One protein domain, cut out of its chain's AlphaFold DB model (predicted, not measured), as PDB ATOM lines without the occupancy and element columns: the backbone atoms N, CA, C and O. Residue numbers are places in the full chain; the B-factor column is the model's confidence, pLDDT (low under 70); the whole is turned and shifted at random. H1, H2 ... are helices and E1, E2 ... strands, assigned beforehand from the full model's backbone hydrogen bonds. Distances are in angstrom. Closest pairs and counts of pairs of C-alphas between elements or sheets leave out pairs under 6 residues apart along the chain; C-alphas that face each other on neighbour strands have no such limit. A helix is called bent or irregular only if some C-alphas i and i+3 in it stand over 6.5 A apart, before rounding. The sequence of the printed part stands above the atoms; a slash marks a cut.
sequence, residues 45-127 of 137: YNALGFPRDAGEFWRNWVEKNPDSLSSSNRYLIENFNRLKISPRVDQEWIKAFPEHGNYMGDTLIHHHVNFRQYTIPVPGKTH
ATOM      1  N   TYR A  45     196.285 160.930 139.166       96.81
ATOM      2  CA  TYR A  45     196.844 160.505 137.887       96.81
ATOM      3  C   TYR A  45     196.847 161.673 136.903       96.81
ATOM      4  O   TYR A  45     196.016 162.580 136.991       96.81
ATOM      5  N   ASN A  46     197.794 161.677 135.969       92.62
ATOM      6  CA  ASN A  46     197.781 162.624 134.861       92.62
ATOM      7  C   ASN A  46     196.772 162.199 133.770       92.62
ATOM      8  O   ASN A  46     196.165 161.134 133.847       92.62
ATOM      9  N   ALA A  47     196.611 163.017 132.725       90.69
ATOM     10  CA  ALA A  47     195.633 162.773 131.658       90.69
ATOM     11  C   ALA A  47     195.849 161.464 130.865       90.69
ATOM     12  O   ALA A  47     194.922 160.995 130.213       90.69
ATOM     13  N   LEU A  48     197.051 160.877 130.912       93.50
ATOM     14  CA  LEU A  48     197.367 159.592 130.279       93.50
ATOM     15  C   LEU A  48     197.335 158.415 131.270       93.50
ATOM     16  O   LEU A  48     197.760 157.317 130.925       93.50
ATOM     17  N   GLY A  49     196.843 158.634 132.493       95.94
ATOM     18  CA  GLY A  49     196.671 157.590 133.503       95.94
ATOM     19  C   GLY A  49     197.935 157.238 134.288       95.94
ATOM     20  O   GLY A  49     197.957 156.208 134.953       95.94
ATOM     21  N   PHE A  50     198.989 158.061 134.248       97.44
ATOM     22  CA  PHE A  50     200.201 157.799 135.035       97.44
ATOM     23  C   PHE A  50     200.110 158.411 136.440       97.44
ATOM     24  O   PHE A  50     199.657 159.555 136.550       97.44
ATOM     25  N   PRO A  51     200.565 157.702 137.497       98.12
ATOM     26  CA  PRO A  51     200.542 158.195 138.875       98.12
ATOM     27  C   PRO A  51     201.187 159.571 139.026       98.12
ATOM     28  O   PRO A  51     202.270 159.804 138.486       98.12
ATOM     29  N   ARG A  52     200.538 160.461 139.780       96.31
ATOM     30  CA  ARG A  52     200.963 161.840 140.032       96.31
ATOM     31  C   ARG A  52     200.906 162.137 141.527       96.31
ATOM     32  O   ARG A  52     199.859 162.513 142.052       96.31
ATOM     33  N   ASP A  53     202.045 162.021 142.198       97.38
ATOM     34  CA  ASP A  53     202.162 162.299 143.626       97.38
ATOM     35  C   ASP A  53     203.533 162.908 143.946       97.38
ATOM     36  O   ASP A  53     204.580 162.310 143.701       97.38
ATOM     37  N   ALA A  54     203.530 164.132 144.478       96.75
ATOM     38  CA  ALA A  54     204.767 164.837 144.797       96.75
ATOM     39  C   ALA A  54     205.485 164.247 146.020       96.75
ATOM     40  O   ALA A  54     206.711 164.267 146.064       96.75
ATOM     41  N   GLY A  55     204.747 163.721 146.998       97.06
ATOM     42  CA  GLY A  55     205.333 163.117 148.189       97.06
ATOM     43  C   GLY A  55     206.037 161.808 147.854       97.06
ATOM     44  O   GLY A  55     207.181 161.615 148.258       97.06
ATOM     45  N   GLU A  56     205.392 160.944 147.069       97.81
ATOM     46  CA  GLU A  56     206.013 159.718 146.555       97.81
ATOM     47  C   GLU A  56     207.222 160.030 145.674       97.81
ATOM     48  O   GLU A  56     208.268 159.398 145.839       97.81
ATOM     49  N   PHE A  57     207.130 161.034 144.795       98.31
ATOM     50  CA  PHE A  57     208.277 161.471 144.000       98.31
ATOM     51  C   PHE A  57     209.466 161.844 144.893       98.31
ATOM     52  O   PHE A  57     210.553 161.298 144.718       98.31
ATOM     53  N   TRP A  58     209.272 162.729 145.877       98.25
ATOM     54  CA  TRP A  58     210.373 163.194 146.720       98.25
ATOM     55  C   TRP A  58     210.927 162.110 147.645       98.25
ATOM     56  O   TRP A  58     212.143 162.038 147.808       98.25
ATOM     57  N   ARG A  59     210.078 161.227 148.188       96.62
ATOM     58  CA  ARG A  59     210.529 160.059 148.965       96.62
ATOM     59  C   ARG A  59     211.462 159.171 148.148       96.62
ATOM     60  O   ARG A  59     212.555 158.851 148.596       96.62
ATOM     61  N   ASN A  60     211.070 158.836 146.920       97.88
ATOM     62  CA  ASN A  60     211.911 158.041 146.024       97.88
ATOM     63  C   ASN A  60     213.157 158.814 145.547       97.88
ATOM     64  O   ASN A  60     214.186 158.208 145.248       97.88
ATOM     65  N   TRP A  61     213.084 160.146 145.470       98.12
ATOM     66  CA  TRP A  61     214.217 160.986 145.087       98.12
ATOM     67  C   TRP A  61     215.321 161.001 146.146       98.12
ATOM     68  O   TRP A  61     216.491 160.930 145.780       98.12
ATOM     69  N   VAL A  62     214.966 161.050 147.435       96.88
ATOM     70  CA  VAL A  62     215.934 161.013 148.551       96.88
ATOM     71  C   VAL A  62     216.811 159.770 148.484       96.88
ATOM     72  O   VAL A  62     218.023 159.883 148.633       96.88
ATOM     73  N   GLU A  63     216.214 158.611 148.204       95.44
ATOM     74  CA  GLU A  63     216.949 157.348 148.075       95.44
ATOM     75  C   GLU A  63     217.850 157.325 146.837       95.44
ATOM     76  O   GLU A  63     218.928 156.737 146.845       95.44
ATOM     77  N   LYS A  64     217.412 157.961 145.744       96.06
ATOM     78  CA  LYS A  64     218.138 157.937 144.472       96.06
ATOM     79  C   LYS A  64     219.294 158.929 144.412       96.06
ATOM     80  O   LYS A  64     220.362 158.575 143.930       96.06
ATOM     81  N   ASN A  65     219.052 160.169 144.823       96.31
ATOM     82  CA  ASN A  65     219.991 161.281 144.695       96.31
ATOM     83  C   ASN A  65     220.163 162.010 146.035       96.31
ATOM     84  O   ASN A  65     219.902 163.218 146.110       96.31
ATOM     85  N   PRO A  66     220.605 161.306 147.092       96.75
ATOM     86  CA  PRO A  66     220.785 161.893 148.416       96.75
ATOM     87  C   PRO A  66     221.698 163.130 148.380       96.75
ATOM     88  O   PRO A  66     221.412 164.133 149.035       96.75
ATOM     89  N   ASP A  67     222.759 163.094 147.580       96.94
ATOM     90  CA  ASP A  67     223.778 164.151 147.546       96.94
ATOM     91  C   ASP A  67     223.291 165.451 146.889       96.94
ATOM     92  O   ASP A  67     223.891 166.500 147.074       96.94
ATOM     93  N   SER A  68     222.163 165.413 146.169       97.44
ATOM     94  CA  SER A  68     221.527 166.616 145.606       97.44
ATOM     95  C   SER A  68     220.765 167.457 146.640       97.44
ATOM     96  O   SER A  68     220.216 168.505 146.299       97.44
ATOM     97  N   LEU A  69     220.667 166.990 147.889       98.25
ATOM     98  CA  LEU A  69     219.761 167.540 148.890       98.25
ATOM     99  C   LEU A  69     220.511 168.033 150.129       98.25
ATOM    100  O   LEU A  69     221.094 167.247 150.879       98.25
ATOM    101  N   SER A  70     220.373 169.329 150.409       98.56
ATOM    102  CA  SER A  70     220.745 169.904 151.701       98.56
ATOM    103  C   SER A  70     219.922 169.312 152.852       98.56
ATOM    104  O   SER A  70     218.836 168.757 152.655       98.56
ATOM    105  N   SER A  71     220.396 169.493 154.087       98.44
ATOM    106  CA  SER A  71     219.653 169.116 155.299       98.44
ATOM    107  C   SER A  71     218.270 169.776 155.371       98.44
ATOM    108  O   SER A  71     217.295 169.118 155.730       98.44
ATOM    109  N   SER A  72     218.156 171.043 154.961       98.38
ATOM    110  CA  SER A  72     216.882 171.764 154.893       98.38
ATOM    111  C   SER A  72     215.909 171.116 153.909       98.38
ATOM    112  O   SER A  72     214.744 170.898 154.243       98.38
ATOM    113  N   ASN A  73     216.375 170.761 152.710       98.56
ATOM    114  CA  ASN A  73     215.539 170.085 151.720       98.56
ATOM    115  C   ASN A  73     215.136 168.680 152.176       98.56
ATOM    116  O   ASN A  73     213.972 168.315 152.029       98.56
ATOM    117  N   ARG A  74     216.049 167.920 152.789       98.25
ATOM    118  CA  ARG A  74     215.728 166.609 153.379       98.25
ATOM    119  C   ARG A  74     214.643 166.714 154.441       98.25
ATOM    120  O   ARG A  74     213.660 165.984 154.359       98.25
ATOM    121  N   TYR A  75     214.746 167.692 155.343       98.19
ATOM    122  CA  TYR A  75     213.728 167.936 156.364       98.19
ATOM    123  C   TYR A  75     212.335 168.160 155.755       98.19
ATOM    124  O   TYR A  75     211.353 167.593 156.239       98.19
ATOM    125  N   LEU A  76     212.238 168.953 154.677       98.25
ATOM    126  CA  LEU A  76     210.969 169.190 153.976       98.25
ATOM    127  C   LEU A  76     210.381 167.895 153.399       98.25
ATOM    128  O   LEU A  76     209.177 167.672 153.523       98.25
ATOM    129  N   ILE A  77     211.218 167.035 152.812       97.75
ATOM    130  CA  ILE A  77     210.786 165.763 152.214       97.75
ATOM    131  C   ILE A  77     210.336 164.772 153.289       97.75
ATOM    132  O   ILE A  77     209.246 164.208 153.193       97.75
ATOM    133  N   GLU A  78     211.130 164.593 154.341       96.81
ATOM    134  CA  GLU A  78     210.823 163.688 155.456       96.81
ATOM    135  C   GLU A  78     209.532 164.102 156.181       96.81
ATOM    136  O   GLU A  78     208.758 163.261 156.638       96.81
ATOM    137  N   ASN A  79     209.239 165.405 156.217       97.38
ATOM    138  CA  ASN A  79     208.026 165.963 156.813       97.38
ATOM    139  C   ASN A  79     206.915 166.252 155.791       97.38
ATOM    140  O   ASN A  79     205.906 166.877 156.147       97.38
ATOM    141  N   PHE A  80     207.048 165.802 154.537       95.94
ATOM    142  CA  PHE A  80     206.142 166.190 153.454       95.94
ATOM    143  C   PHE A  80     204.684 165.849 153.764       95.94
ATOM    144  O   PHE A  80     203.787 166.630 153.458       95.94
ATOM    145  N   ASN A  81     204.419 164.723 154.434       93.31
ATOM    146  CA  ASN A  81     203.054 164.310 154.767       93.31
ATOM    147  C   ASN A  81     202.307 165.335 155.633       93.31
ATOM    148  O   ASN A  81     201.100 165.485 155.453       93.31
ATOM    149  N   ARG A  82     203.029 166.053 156.504       96.62
ATOM    150  CA  ARG A  82     202.499 167.097 157.389       96.62
ATOM    151  C   ARG A  82     202.569 168.483 156.753       96.62
ATOM    152  O   ARG A  82     201.609 169.236 156.843       96.62
ATOM    153  N   LEU A  83     203.706 168.825 156.146       96.19
ATOM    154  CA  LEU A  83     203.960 170.177 155.642       96.19
ATOM    155  C   LEU A  83     203.341 170.419 154.266       96.19
ATOM    156  O   LEU A  83     202.918 171.534 153.984       96.19
ATOM    157  N   LYS A  84     203.297 169.391 153.410       95.31
ATOM    158  CA  LYS A  84     202.941 169.491 151.983       95.31
ATOM    159  C   LYS A  84     203.788 170.530 151.227       95.31
ATOM    160  O   LYS A  84     203.312 171.169 150.293       95.31
ATOM    161  N   ILE A  85     205.054 170.688 151.626       95.88
ATOM    162  CA  ILE A  85     206.013 171.631 151.034       95.88
ATOM    163  C   ILE A  85     207.099 170.838 150.308       95.88
ATOM    164  O   ILE A  85     207.793 170.035 150.926       95.88
ATOM    165  N   SER A  86     207.258 171.078 149.005       97.62
ATOM    166  CA  SER A  86     208.377 170.526 148.234       97.62
ATOM    167  C   SER A  86     209.709 171.221 148.571       97.62
ATOM    168  O   SER A  86     209.701 172.372 149.018       97.62
ATOM    169  N   PRO A  87     210.848 170.566 148.285       98.38
ATOM    170  CA  PRO A  87     212.186 171.157 148.329       98.38
ATOM    171  C   PRO A  87     212.331 172.472 147.557       98.38
ATOM    172  O   PRO A  87     211.493 172.836 146.730       98.38
ATOM    173  N   ARG A  88     213.437 173.172 147.801       98.50
ATOM    174  CA  ARG A  88     213.825 174.414 147.129       98.50
ATOM    175  C   ARG A  88     215.081 174.220 146.295       98.50
ATOM    176  O   ARG A  88     215.944 173.423 146.648       98.50
ATOM    177  N   VAL A  89     215.217 175.005 145.235       98.31
ATOM    178  CA  VAL A  89     216.511 175.185 144.574       98.31
ATOM    179  C   VAL A  89     217.434 175.901 145.562       98.31
ATOM    180  O   VAL A  89     217.204 177.062 145.895       98.31
ATOM    181  N   ASP A  90     218.458 175.211 146.049       98.44
ATOM    182  CA  ASP A  90     219.502 175.768 146.908       98.44
ATOM    183  C   ASP A  90     220.900 175.480 146.339       98.44
ATOM    184  O   ASP A  90     221.044 174.935 145.243       98.44
ATOM    185  N   GLN A  91     221.947 175.875 147.067       98.06
ATOM    186  CA  GLN A  91     223.325 175.662 146.622       98.06
ATOM    187  C   GLN A  91     223.681 174.178 146.464       98.06
ATOM    188  O   GLN A  91     224.451 173.846 145.569       98.06
ATOM    189  N   GLU A  92     223.132 173.288 147.295       98.38
ATOM    190  CA  GLU A  92     223.404 171.851 147.176       98.38
ATOM    191  C   GLU A  92     222.734 171.286 145.925       98.38
ATOM    192  O   GLU A  92     223.363 170.591 145.129       98.38
ATOM    193  N   TRP A  93     221.488 171.694 145.685       98.06
ATOM    194  CA  TRP A  93     220.760 171.335 144.479       98.06
ATOM    195  C   TRP A  93     221.494 171.781 143.210       98.06
ATOM    196  O   TRP A  93     221.628 171.005 142.265       98.06
ATOM    197  N   ILE A  94     222.000 173.019 143.180       96.38
ATOM    198  CA  ILE A  94     222.679 173.593 142.007       96.38
ATOM    199  C   ILE A  94     223.977 172.850 141.668       96.38
ATOM    200  O   ILE A  94     224.321 172.763 140.492       96.38
ATOM    201  N   LYS A  95     224.675 172.252 142.643       95.25
ATOM    202  CA  LYS A  95     225.847 171.405 142.351       95.25
ATOM    203  C   LYS A  95     225.475 170.200 141.482       95.25
ATOM    204  O   LYS A  95     226.238 169.831 140.596       95.25
ATOM    205  N   ALA A  96     224.303 169.607 141.719       94.38
ATOM    206  CA  ALA A  96     223.791 168.487 140.930       94.38
ATOM    207  C   ALA A  96     223.058 168.941 139.650       94.38
ATOM    208  O   ALA A  96     223.111 168.250 138.628       94.38
ATOM    209  N   PHE A  97     222.403 170.106 139.697       94.75
ATOM    210  CA  PHE A  97     221.577 170.699 138.639       94.75
ATOM    211  C   PHE A  97     222.005 172.138 138.314       94.75
ATOM    212  O   PHE A  97     221.261 173.083 138.613       94.75
ATOM    213  N   PRO A  98     223.192 172.340 137.711       94.12
ATOM    214  CA  PRO A  98     223.690 173.676 137.387       94.12
ATOM    215  C   PRO A  98     222.755 174.461 136.453       94.12
ATOM    216  O   PRO A  98     222.659 175.683 136.571       94.12
ATOM    217  N   GLU A  99     221.977 173.778 135.607       92.81
ATOM    218  CA  GLU A  99     220.928 174.368 134.766       92.81
ATOM    219  C   GLU A  99     219.839 175.115 135.552       92.81
ATOM    220  O   GLU A  99     219.190 176.011 135.018       92.81
ATOM    221  N   HIS A 100     219.638 174.789 136.831       94.88
ATOM    222  CA  HIS A 100     218.656 175.457 137.688       94.88
ATOM    223  C   HIS A 100     219.252 176.676 138.414       94.88
ATOM    224  O   HIS A 100     218.564 177.305 139.217       94.88
ATOM    225  N   GLY A 101     220.510 177.049 138.142       94.88
ATOM    226  CA  GLY A 101     221.247 178.085 138.878       94.88
ATOM    227  C   GLY A 101     220.576 179.463 138.922       94.88
ATOM    228  O   GLY A 101     220.692 180.171 139.921       94.88
ATOM    229  N   ASN A 102     219.811 179.836 137.892       94.75
ATOM    230  CA  ASN A 102     219.062 181.100 137.856       94.75
ATOM    231  C   ASN A 102     217.742 181.063 138.666       94.75
ATOM    232  O   ASN A 102     217.011 182.053 138.697       94.75
ATOM    233  N   TYR A 103     217.431 179.945 139.331       95.56
ATOM    234  CA  TYR A 103     216.178 179.711 140.057       95.56
ATOM    235  C   TYR A 103     216.379 179.532 141.565       95.56
ATOM    236  O   TYR A 103     215.520 178.956 142.226       95.56
ATOM    237  N   MET A 104     217.486 180.028 142.128       96.62
ATOM    238  CA  MET A 104     217.746 180.004 143.573       96.62
ATOM    239  C   MET A 104     216.508 180.417 144.391       96.62
ATOM    240  O   MET A 104     215.893 181.455 144.143       96.62
ATOM    241  N   GLY A 105     216.148 179.594 145.376       97.56
ATOM    242  CA  GLY A 105     214.993 179.773 146.257       97.56
ATOM    243  C   GLY A 105     213.647 179.318 145.678       97.56
ATOM    244  O   GLY A 105     212.655 179.263 146.413       97.56
ATOM    245  N   ASP A 106     213.573 178.971 144.392       97.75
ATOM    246  CA  ASP A 106     212.329 178.512 143.777       97.75
ATOM    247  C   ASP A 106     211.893 177.145 144.323       97.75
ATOM    248  O   ASP A 106     212.718 176.328 144.734       97.75
ATOM    249  N   THR A 107     210.584 176.886 144.350       97.75
ATOM    250  CA  THR A 107     210.056 175.571 144.741       97.75
ATOM    251  C   THR A 107     210.419 174.551 143.674       97.75
ATOM    252  O   THR A 107     210.095 174.757 142.512       97.75
ATOM    253  N   LEU A 108     211.014 173.424 144.045       98.06
ATOM    254  CA  LEU A 108     211.167 172.290 143.144       98.06
ATOM    255  C   LEU A 108     209.853 171.522 143.039       98.06
ATOM    256  O   LEU A 108     209.130 171.334 144.018       98.06
ATOM    257  N   ILE A 109     209.549 171.021 141.854       95.81
ATOM    258  CA  ILE A 109     208.354 170.216 141.615       95.81
ATOM    259  C   ILE A 109     208.698 168.991 140.769       95.81
ATOM    260  O   ILE A 109     209.656 169.012 140.001       95.81
ATOM    261  N   HIS A 110     207.891 167.937 140.880       94.81
ATOM    262  CA  HIS A 110     207.958 166.835 139.927       94.81
ATOM    263  C   HIS A 110     207.217 167.224 138.646       94.81
ATOM    264  O   HIS A 110     206.134 167.812 138.689       94.81
ATOM    265  N   HIS A 111     207.789 166.864 137.508       95.19
ATOM    266  CA  HIS A 111     207.249 167.155 136.192       95.19
ATOM    267  C   HIS A 111     207.197 165.883 135.349       95.19
ATOM    268  O   HIS A 111     208.190 165.171 135.265       95.19
ATOM    269  N   HIS A 112     206.062 165.605 134.701       94.25
ATOM    270  CA  HIS A 112     205.915 164.470 133.784       94.25
ATOM    271  C   HIS A 112     206.423 164.811 132.386       94.25
ATOM    272  O   HIS A 112     205.761 165.538 131.646       94.25
ATOM    273  N   VAL A 113     207.532 164.200 131.974       90.94
ATOM    274  CA  VAL A 113     208.084 164.394 130.629       90.94
ATOM    275  C   VAL A 113     207.104 163.845 129.592       90.94
ATOM    276  O   VAL A 113     206.689 162.683 129.657       90.94
ATOM    277  N   ASN A 114     206.718 164.683 128.624       87.38
ATOM    278  CA  ASN A 114     205.769 164.337 127.556       87.38
ATOM    279  C   ASN A 114     204.452 163.703 128.055       87.38
ATOM    280  O   ASN A 114     203.887 162.848 127.373       87.38
ATOM    281  N   PHE A 115     203.981 164.090 129.248       89.00
ATOM    282  CA  PHE A 115     202.776 163.551 129.906       89.00
ATOM    283  C   PHE A 115     202.829 162.054 130.251       89.00
ATOM    284  O   PHE A 115     201.811 161.470 130.618       89.00
ATOM    285  N   ARG A 116     203.989 161.402 130.133       92.12
ATOM    286  CA  ARG A 116     204.128 159.951 130.324       92.12
ATOM    287  C   ARG A 116     204.602 159.601 131.737       92.12
ATOM    288  O   ARG A 116     204.605 160.436 132.639       92.12
ATOM    289  N   GLN A 117     204.975 158.339 131.932       96.25
ATOM    290  CA  GLN A 117     205.385 157.774 133.218       96.25
ATOM    291  C   GLN A 117     206.666 158.372 133.809       96.25
ATOM    292  O   GLN A 117     206.872 158.293 135.014       96.25
ATOM    293  N   TYR A 118     207.556 158.939 132.991       97.06
ATOM    294  CA  TYR A 118     208.825 159.450 133.499       97.06
ATOM    295  C   TYR A 118     208.675 160.859 134.044       97.06
ATOM    296  O   TYR A 118     208.106 161.740 133.398       97.06
ATOM    297  N   THR A 119     209.224 161.051 135.235       96.62
ATOM    298  CA  THR A 119     209.168 162.298 135.983       96.62
ATOM    299  C   THR A 119     210.564 162.812 136.290       96.62
ATOM    300  O   THR A 119     211.463 162.024 136.583       96.62
ATOM    301  N   ILE A 120     210.737 164.127 136.217       96.19
ATOM    302  CA  ILE A 120     211.984 164.834 136.526       96.19
ATOM    303  C   ILE A 120     211.701 165.974 137.512       96.19
ATOM    304  O   ILE A 120     210.585 166.503 137.517       96.19
ATOM    305  N   PRO A 121     212.667 166.358 138.359       96.56
ATOM    306  CA  PRO A 121     212.534 167.540 139.194       96.56
ATOM    307  C   PRO A 121     212.857 168.798 138.380       96.56
ATOM    308  O   PRO A 121     213.874 168.845 137.694       96.56
ATOM    309  N   VAL A 122     212.027 169.835 138.481       95.69
ATOM    310  CA  VAL A 122     212.257 171.126 137.807       95.69
ATOM    311  C   VAL A 122     211.948 172.294 138.751       95.69
ATOM    312  O   VAL A 122     211.139 172.124 139.670       95.69
ATOM    313  N   PRO A 123     212.534 173.490 138.553       96.12
ATOM    314  CA  PRO A 123     212.106 174.690 139.260       96.12
ATOM    315  C   PRO A 123     210.658 175.024 138.898       96.12
ATOM    316  O   PRO A 123     210.278 174.991 137.727       96.12
ATOM    317  N   GLY A 124     209.840 175.363 139.886       94.31
ATOM    318  CA  GLY A 124     208.405 175.588 139.735       94.31
ATOM    319  C   GLY A 124     208.072 176.665 138.707       94.31
ATOM    320  O   GLY A 124     207.132 176.502 137.933       94.31
ATOM    321  N   LYS A 125     208.889 177.720 138.613       92.31
ATOM    322  CA  LYS A 125     208.737 178.785 137.609       92.31
ATOM    323  C   LYS A 125     208.963 178.315 136.172       92.31
ATOM    324  O   LYS A 125     208.546 179.005 135.249       92.31
ATOM    325  N   THR A 126     209.592 177.159 135.961       89.00
ATOM    326  CA  THR A 126     209.731 176.558 134.620       89.00
ATOM    327  C   THR A 126     208.529 175.689 134.248       89.00
ATOM    328  O   THR A 126     208.401 175.258 133.106       89.00
ATOM    329  N   HIS A 127     207.603 175.434 135.172       85.25
ATOM    330  CA  HIS A 127     206.462 174.554 134.943       85.25
ATOM    331  C   HIS A 127     205.252 175.295 134.374       85.25
ATOM    332  O   HIS A 127     204.206 175.448 135.010       85.25
TER     333      HIS A 127
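What this domain is: This is residues 45 to 127 of the 137 residues of the protein "Tox-HNH-HHH domain-containing protein" of Massilia sp. BJB1822 (UniProt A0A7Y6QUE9). A two-stranded hairpin, E1 and E2, has H1 over one face; H2 packs on H1 at a steep tilt, and the one-turn H3 follows H2. H4 and H5 fold back on each other off the hairpin end where E1 begins and E2 ends. The printed part has 83 residues with five named helices, then two named strands, in an antiparallel sheet of order E1 - E2; its class is mixed, helices and strands. It is compact, with a radius of gyration of the C-alphas of 12.4 A and spans of 35 by 28 by 21 A.

Where its parts are: Find C-alpha 54 at (204.767, 164.837, 144.797); from there H1 runs 15.0 A to residue 64. Read on to H2, residues 71 to 78, 10.4 A; H3, 80 to 83; H4, 91 to 96; and H5, 98 to 103, irregular, with C-alphas 99 and 102 7.6 A apart. E1, 108 to 112, spans 13.3 A, and E2, 118 to 123, 16.6 A, ending at C-alpha 123 (212.106, 174.690, 139.260).

How they stand to each other: Look first at H1: it touches H2, closest at C-alphas 58 and 77, 6.1 A, at a steep tilt of 55 degrees, opposite ways. H3 is close to H1 but not clearly touching, C-alphas 55 and 80 being closest at 6.1 A. The closest C-alphas of H1 and E1, 54 and 110, are 6.2 A apart. In the hairpin E1 and E2, N 111 and O 120 are within hydrogen-bond range at 2.8 A. The closest C-alphas of E2 and H5, 123 and 103, are 6.5 A apart. H4 is close to H5 but not clearly touching, C-alphas 94 and 101 being closest at 5.7 A. Every O i to N i+4 pair is within range in H2, against 6 of 7 in H1, 1 of 2 in H4 and 0 of 2 in H5, where 2 of 3 O i to N i+3 pairs are; H3 is too short for an i+4 pair.

The domain as a whole: The farthest C-alphas, of Leu 48 and Ser 71, are 34.8 A apart. The printed part has no cut, no link is long, and no printed residue is under 70 in pLDDT.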